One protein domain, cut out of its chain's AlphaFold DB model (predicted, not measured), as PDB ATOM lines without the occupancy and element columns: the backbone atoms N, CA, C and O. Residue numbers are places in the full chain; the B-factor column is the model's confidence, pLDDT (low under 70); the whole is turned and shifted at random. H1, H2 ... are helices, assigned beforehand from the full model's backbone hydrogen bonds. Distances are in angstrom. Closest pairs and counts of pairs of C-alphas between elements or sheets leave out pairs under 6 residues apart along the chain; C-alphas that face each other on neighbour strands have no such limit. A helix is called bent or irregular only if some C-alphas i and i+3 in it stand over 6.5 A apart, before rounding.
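This is residues 188 to 244 of the 250 residues of an uncharacterized protein of Desulfuromonadales bacterium (UniProt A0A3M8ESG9). With little regular structure, this domain is an elongated loop of chain: two short helices, H1 and then H2, pack together at one end, and the unnamed link between them, residues 199 to 235, runs out to the other end and folds back. The printed part has 57 residues, 19 of them in named elements; its class is all helix, with no named strand. It is loose, with a radius of gyration of the C-alphas of 14.7 A, and a rod in outline, spanning 47 by 19 by 11 A.

H1, residues 188 to 198, touches H2, residues 236 to 243; their closest C-alphas, those of Ala 190 and Ile 239, are 5.4 A apart. They form a helical hairpin, opposite ways at a steep tilt of 45 degrees. Every O i to N i+4 pair is within hydrogen-bond range in H2, and 6 of 7 are in H1. Residues 218 to 219 pair with residues 222 to 223, antiparallel.

H1 begins at C-alpha 188 (44.298, -12.698, -8.889) and measures 17.4 A; it is irregular, with C-alphas 188 and 191 7.5 A apart. H2 measures 10.5 A and ends at C-alpha 243 (37.623, -11.746, -13.499).

The two farthest C-alphas, Gly 221 and Ser 244, are 47.6 A apart. The link from H1 to H2, 37 residues, is long. The printed part has no cut, and no printed residue is under pLDDT 70.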
ATOM      1  N   THR A 188      44.213 -11.230  -8.870       83.44
ATOM      2  CA  THR A 188      44.298 -12.698  -8.889       83.44
ATOM      3  C   THR A 188      43.350 -13.353  -7.886       83.44
ATOM      4  O   THR A 188      42.954 -14.496  -8.099       83.44
ATOM      5  N   GLN A 189      42.909 -12.603  -6.872       86.00
ATOM      6  CA  GLN A 189      41.981 -13.055  -5.833       86.00
ATOM      7  C   GLN A 189      40.523 -12.671  -6.125       86.00
ATOM      8  O   GLN A 189      39.632 -12.948  -5.329       86.00
ATOM      9  N   ALA A 190      40.235 -12.037  -7.269       85.81
ATOM     10  CA  ALA A 190      38.898 -11.518  -7.568       85.81
ATOM     11  C   ALA A 190      37.814 -12.612  -7.598       85.81
ATOM     12  O   ALA A 190      36.690 -12.374  -7.158       85.81
ATOM     13  N   ILE A 191      38.149 -13.816  -8.081       85.50
ATOM     14  CA  ILE A 191      37.233 -14.966  -8.047       85.50
ATOM     15  C   ILE A 191      36.973 -15.395  -6.604       85.50
ATOM     16  O   ILE A 191      35.820 -15.619  -6.250       85.50
ATOM     17  N   ASP A 192      38.012 -15.475  -5.775       85.50
ATOM     18  CA  ASP A 192      37.885 -15.923  -4.389       85.50
ATOM     19  C   ASP A 192      37.075 -14.922  -3.557       85.50
ATOM     20  O   ASP A 192      36.162 -15.326  -2.843       85.50
ATOM     21  N   ILE A 193      37.304 -13.616  -3.742       83.44
ATOM     22  CA  ILE A 193      36.508 -12.549  -3.118       83.44
ATOM     23  C   ILE A 193      35.033 -12.655  -3.534       83.44
ATOM     24  O   ILE A 193      34.141 -12.517  -2.697       83.44
ATOM     25  N   LEU A 194      34.754 -12.916  -4.818       86.69
ATOM     26  CA  LEU A 194      33.382 -13.094  -5.298       86.69
ATOM     27  C   LEU A 194      32.733 -14.343  -4.687       86.69
ATOM     28  O   LEU A 194      31.590 -14.286  -4.243       86.69
ATOM     29  N   VAL A 195      33.450 -15.469  -4.669       85.62
ATOM     30  CA  VAL A 195      32.981 -16.730  -4.078       85.62
ATOM     31  C   VAL A 195      32.696 -16.541  -2.592       85.62
ATOM     32  O   VAL A 195      31.644 -16.970  -2.124       85.62
ATOM     33  N   ASP A 196      33.579 -15.865  -1.865       81.25
ATOM     34  CA  ASP A 196      33.397 -15.565  -0.452       81.25
ATOM     35  C   ASP A 196      32.144 -14.700  -0.226       81.25
ATOM     36  O   ASP A 196      31.300 -15.027   0.611       81.25
ATOM     37  N   HIS A 197      31.947 -13.649  -1.026       83.12
ATOM     38  CA  HIS A 197      30.776 -12.778  -0.909       83.12
ATOM     39  C   HIS A 197      29.454 -13.487  -1.248       83.12
ATOM     40  O   HIS A 197      28.431 -13.225  -0.618       83.12
ATOM     41  N   LEU A 198      29.466 -14.401  -2.223       84.69
ATOM     42  CA  LEU A 198      28.279 -15.150  -2.651       84.69
ATOM     43  C   LEU A 198      27.933 -16.339  -1.746       84.69
ATOM     44  O   LEU A 198      26.818 -16.849  -1.841       84.69
ATOM     45  N   ASN A 199      28.849 -16.772  -0.878       85.62
ATOM     46  CA  ASN A 199      28.630 -17.874   0.060       85.62
ATOM     47  C   ASN A 199      28.720 -17.363   1.508       85.62
ATOM     48  O   ASN A 199      29.709 -17.629   2.203       85.62
ATOM     49  N   PRO A 200      27.715 -16.598   1.978       84.75
ATOM     50  CA  PRO A 200      27.723 -16.071   3.330       84.75
ATOM     51  C   PRO A 200      27.663 -17.198   4.362       84.75
ATOM     52  O   PRO A 200      27.018 -18.231   4.181       84.75
ATOM     53  N   ILE A 201      28.317 -16.953   5.491       86.94
ATOM     54  CA  ILE A 201      28.288 -17.823   6.659       86.94
ATOM     55  C   ILE A 201      27.213 -17.285   7.612       86.94
ATOM     56  O   ILE A 201      27.036 -16.071   7.730       86.94
ATOM     57  N   CYS A 202      26.481 -18.159   8.297       86.88
ATOM     58  CA  CYS A 202      25.500 -17.754   9.299       86.88
ATOM     59  C   CYS A 202      26.192 -17.143  10.529       86.88
ATOM     60  O   CYS A 202      27.027 -17.799  11.146       86.88
ATOM     61  N   LEU A 203      25.803 -15.941  10.955       82.12
ATOM     62  CA  LEU A 203      26.296 -15.297  12.181       82.12
ATOM     63  C   LEU A 203      26.022 -16.129  13.437       82.12
ATOM     64  O   LEU A 203      26.841 -16.154  14.353       82.12
ATOM     65  N   ASP A 204      24.883 -16.822  13.467       84.12
ATOM     66  CA  ASP A 204      24.456 -17.585  14.633       84.12
ATOM     67  C   ASP A 204      25.236 -18.918  14.681       84.12
ATOM     68  O   ASP A 204      26.093 -19.134  15.540       84.12
ATOM     69  N   CYS A 205      25.014 -19.819  13.715       85.50
ATOM     70  CA  CYS A 205      25.608 -21.162  13.745       85.50
ATOM     71  C   CYS A 205      26.933 -21.319  12.994       85.50
ATOM     72  O   CYS A 205      27.516 -22.394  13.096       85.50
ATOM     73  N   GLY A 206      27.451 -20.292  12.308       83.50
ATOM     74  CA  GLY A 206      28.738 -20.309  11.582       83.50
ATOM     75  C   GLY A 206      28.832 -21.325  10.453       83.50
ATOM     76  O   GLY A 206      29.932 -21.687  10.056       83.50
ATOM     77  N   MET A 207      27.688 -21.794   9.965       86.25
ATOM     78  CA  MET A 207      27.581 -22.712   8.837       86.25
ATOM     79  C   MET A 207      27.136 -21.951   7.589       86.25
ATOM     80  O   MET A 207      26.476 -20.913   7.695       86.25
ATOM     81  N   GLN A 208      27.475 -22.476   6.414       87.62
ATOM     82  CA  GLN A 208      26.922 -22.011   5.141       87.62
ATOM     83  C   GLN A 208      25.413 -22.291   5.072       87.62
ATOM     84  O   GLN A 208      24.894 -23.106   5.835       87.62
ATOM     85  N   GLU A 209      24.702 -21.585   4.194       88.00
ATOM     86  CA  GLU A 209      23.235 -21.636   4.110       88.00
ATOM     87  C   GLU A 209      22.685 -23.059   3.904       88.00
ATOM     88  O   GLU A 209      21.692 -23.431   4.521       88.00
ATOM     89  N   ASP A 210      23.359 -23.874   3.094       87.56
ATOM     90  CA  ASP A 210      22.953 -25.234   2.721       87.56
ATOM     91  C   ASP A 210      23.085 -26.264   3.855       87.56
ATOM     92  O   ASP A 210      22.360 -27.261   3.880       87.56
ATOM     93  N   VAL A 211      23.989 -26.016   4.803       89.62
ATOM     94  CA  VAL A 211      24.238 -26.862   5.983       89.62
ATOM     95  C   VAL A 211      23.852 -26.176   7.300       89.62
ATOM     96  O   VAL A 211      24.150 -26.677   8.388       89.62
ATOM     97  N   CYS A 212      23.181 -25.025   7.218       89.19
ATOM     98  CA  CYS A 212      22.702 -24.274   8.367       89.19
ATOM     99  C   CYS A 212      21.549 -25.007   9.063       89.19
ATOM    100  O   CYS A 212      20.557 -25.372   8.443       89.19
ATOM    101  N   ASP A 213      21.655 -25.155  10.381       89.50
ATOM    102  CA  ASP A 213      20.654 -25.788  11.243       89.50
ATOM    103  C   ASP A 213      19.962 -24.793  12.189       89.50
ATOM    104  O   ASP A 213      19.411 -25.181  13.222       89.50
ATOM    105  N   CYS A 214      19.982 -23.493  11.870       90.19
ATOM    106  CA  CYS A 214      19.355 -22.470  12.711       90.19
ATOM    107  C   CYS A 214      17.830 -22.601  12.799       90.19
ATOM    108  O   CYS A 214      17.249 -22.130  13.768       90.19
ATOM    109  N   ASP A 215      17.178 -23.273  11.855       90.62
ATOM    110  CA  ASP A 215      15.750 -23.605  11.935       90.62
ATOM    111  C   ASP A 215      15.406 -24.503  13.142       90.62
ATOM    112  O   ASP A 215      14.266 -24.550  13.607       90.62
ATOM    113  N   SER A 216      16.406 -25.188  13.699       90.88
ATOM    114  CA  SER A 216      16.289 -25.954  14.938       90.88
ATOM    115  C   SER A 216      16.487 -25.105  16.201       90.88
ATOM    116  O   SER A 216      16.201 -25.584  17.310       90.88
ATOM    117  N   PHE A 217      16.948 -23.859  16.068       91.50
ATOM    118  CA  PHE A 217      17.210 -22.969  17.192       91.50
ATOM    119  C   PHE A 217      15.975 -22.133  17.531       91.50
ATOM    120  O   PHE A 217      15.185 -21.756  16.668       91.50
ATOM    121  N   VAL A 218      15.821 -21.831  18.813       89.25
ATOM    122  CA  VAL A 218      14.757 -21.001  19.367       89.25
ATOM    123  C   VAL A 218      15.401 -19.937  20.244       89.25
ATOM    124  O   VAL A 218      16.130 -20.268  21.182       89.25
ATOM    125  N   PHE A 219      15.106 -18.673  19.960       85.38
ATOM    126  CA  PHE A 219      15.528 -17.528  20.761       85.38
ATOM    127  C   PHE A 219      14.302 -16.767  21.230       85.38
ATOM    128  O   PHE A 219      13.506 -16.299  20.420       85.38
ATOM    129  N   THR A 220      14.135 -16.645  22.546       82.75
ATOM    130  CA  THR A 220      12.991 -15.952  23.158       82.75
ATOM    131  C   THR A 220      11.630 -16.430  22.624       82.75
ATOM    132  O   THR A 220      10.701 -15.643  22.487       82.75
ATOM    133  N   GLY A 221      11.510 -17.729  22.327       79.75
ATOM    134  CA  GLY A 221      10.305 -18.345  21.759       79.75
ATOM    135  C   GLY A 221      10.174 -18.278  20.232       79.75
ATOM    136  O   GLY A 221       9.357 -19.011  19.678       79.75
ATOM    137  N   ASP A 222      10.996 -17.481  19.549       85.12
ATOM    138  CA  ASP A 222      10.995 -17.378  18.091       85.12
ATOM    139  C   ASP A 222      11.992 -18.358  17.473       85.12
ATOM    140  O   ASP A 222      13.148 -18.454  17.894       85.12
ATOM    141  N   ILE A 223      11.546 -19.083  16.446       88.19
ATOM    142  CA  ILE A 223      12.414 -19.970  15.669       88.19
ATOM    143  C   ILE A 223      13.414 -19.113  14.891       88.19
ATOM    144  O   ILE A 223      13.047 -18.134  14.233       88.19
ATOM    145  N   ALA A 224      14.686 -19.480  14.983       87.62
ATOM    146  CA  ALA A 224      15.733 -18.801  14.256       87.62
ATOM    147  C   ALA A 224      15.742 -19.222  12.781       87.62
ATOM    148  O   ALA A 224      15.131 -20.192  12.348       87.62
ATOM    149  N   CYS A 225      16.449 -18.444  11.982       89.31
ATOM    150  CA  CYS A 225      16.657 -18.700  10.566       89.31
ATOM    151  C   CYS A 225      18.092 -18.325  10.225       89.31
ATOM    152  O   CYS A 225      18.736 -17.618  11.012       89.31
ATOM    153  N   PHE A 226      18.551 -18.764   9.054       89.56
ATOM    154  CA  PHE A 226      19.826 -18.336   8.498       89.56
ATOM    155  C   PHE A 226      19.957 -16.808   8.585       89.56
ATOM    156  O   PHE A 226      19.058 -16.064   8.183       89.56
ATOM    157  N   ASN A 227      21.052 -16.364   9.195       86.12
ATOM    158  CA  ASN A 227      21.345 -14.966   9.477       86.12
ATOM    159  C   ASN A 227      22.702 -14.649   8.833       86.12
ATOM    160  O   ASN A 227      23.724 -14.863   9.485       86.12
ATOM    161  N   PRO A 228      22.742 -14.258   7.547       85.06
ATOM    162  CA  PRO A 228      23.996 -14.119   6.818       85.06
ATOM    163  C   PRO A 228      24.876 -13.043   7.449       85.06
ATOM    164  O   PRO A 228      24.411 -11.946   7.765       85.06
ATOM    165  N   GLN A 229      26.160 -13.350   7.612       80.06
ATOM    166  CA  GLN A 229      27.154 -12.360   7.993       80.06
ATOM    167  C   GLN A 229      27.260 -11.292   6.910       80.06
ATOM    168  O   GLN A 229      27.556 -11.594   5.755       80.06
ATOM    169  N   ASP A 230      27.049 -10.040   7.308       73.88
ATOM    170  CA  ASP A 230      27.305  -8.897   6.443       73.88
ATOM    171  C   ASP A 230      28.820  -8.760   6.239       73.88
ATOM    172  O   ASP A 230      29.574  -8.518   7.187       73.88
ATOM    173  N   LYS A 231      29.263  -8.962   4.997       72.00
ATOM    174  CA  LYS A 231      30.664  -8.813   4.578       72.00
ATOM    175  C   LYS A 231      30.979  -7.388   4.109       72.00
ATOM    176  O   LYS A 231      32.075  -7.127   3.624       72.00
ATOM    177  N   GLY A 232      30.039  -6.459   4.287       72.19
ATOM    178  CA  GLY A 232      30.169  -5.070   3.882       72.19
ATOM    179  C   GLY A 232      30.014  -4.873   2.375       72.19
ATOM    180  O   GLY A 232      29.567  -5.748   1.631       72.19
ATOM    181  N   TYR A 233      30.367  -3.672   1.919       74.38
ATOM    182  CA  TYR A 233      30.259  -3.292   0.515       74.38
ATOM    183  C   TYR A 233      31.302  -4.011  -0.349       74.38
ATOM    184  O   TYR A 233      32.502  -3.905  -0.102       74.38
ATOM    185  N   MET A 234      30.834  -4.666  -1.413       79.38
ATOM    186  CA  MET A 234      31.666  -5.243  -2.464       79.38
ATOM    187  C   MET A 234      31.508  -4.429  -3.755       79.38
ATOM    188  O   MET A 234      30.399  -4.279  -4.266       79.38
ATOM    189  N   ASP A 235      32.620  -3.933  -4.305       84.75
ATOM    190  CA  ASP A 235      32.638  -3.280  -5.620       84.75
ATOM    191  C   ASP A 235      32.544  -4.340  -6.728       84.75
ATOM    192  O   ASP A 235      33.548  -4.890  -7.194       84.75
ATOM    193  N   TYR A 236      31.303  -4.671  -7.089       86.69
ATOM    194  CA  TYR A 236      30.986  -5.712  -8.061       86.69
ATOM    195  C   TYR A 236      31.645  -5.444  -9.420       86.69
ATOM    196  O   TYR A 236      32.255  -6.347  -9.992       86.69
ATOM    197  N   ASP A 237      31.599  -4.203  -9.904       88.00
ATOM    198  CA  ASP A 237      32.125  -3.829 -11.218       88.00
ATOM    199  C   ASP A 237      33.645  -3.988 -11.275       88.00
ATOM    200  O   ASP A 237      34.190  -4.510 -12.256       88.00
ATOM    201  N   LYS A 238      34.342  -3.587 -10.203       86.88
ATOM    202  CA  LYS A 238      35.791  -3.771 -10.076       86.88
ATOM    203  C   LYS A 238      36.167  -5.253 -10.086       86.88
ATOM    204  O   LYS A 238      37.091  -5.641 -10.803       86.88
ATOM    205  N   ILE A 239      35.453  -6.079  -9.321       87.31
ATOM    206  CA  ILE A 239      35.715  -7.522  -9.233       87.31
ATOM    207  C   ILE A 239      35.437  -8.205 -10.570       87.31
ATOM    208  O   ILE A 239      36.292  -8.919 -11.088       87.31
ATOM    209  N   MET A 240      34.285  -7.946 -11.183       89.25
ATOM    210  CA  MET A 240      33.918  -8.573 -12.452       89.25
ATOM    211  C   MET A 240      34.846  -8.162 -13.599       89.25
ATOM    212  O   MET A 240      35.193  -9.004 -14.430       89.25
ATOM    213  N   SER A 241      35.320  -6.911 -13.606       88.62
ATOM    214  CA  SER A 241      36.337  -6.435 -14.556       88.62
ATOM    215  C   SER A 241      37.682  -7.150 -14.387       88.62
ATOM    216  O   SER A 241      38.380  -7.379 -15.374       88.62
ATOM    217  N   ALA A 242      38.053  -7.519 -13.155       87.50
ATOM    218  CA  ALA A 242      39.262  -8.293 -12.877       87.50
ATOM    219  C   ALA A 242      39.117  -9.776 -13.270       87.50
ATOM    220  O   ALA A 242      40.077 -10.378 -13.747       87.50
ATOM    221  N   ILE A 243      37.916 -10.350 -13.130       88.00
ATOM    222  CA  ILE A 243      37.623 -11.746 -13.499       88.00
ATOM    223  C   ILE A 243      37.561 -11.927 -15.022       88.00
ATOM    224  O   ILE A 243      38.030 -12.935 -15.552       88.00
ATOM    225  N   SER A 244      36.955 -10.983 -15.747       87.44
ATOM    226  CA  SER A 244      36.694 -11.132 -17.178       87.44
ATOM    227  C   SER A 244      36.917  -9.837 -17.949       87.44
ATOM    228  O   SER A 244      36.161  -8.882 -17.818       87.44
TER     229      SER A 244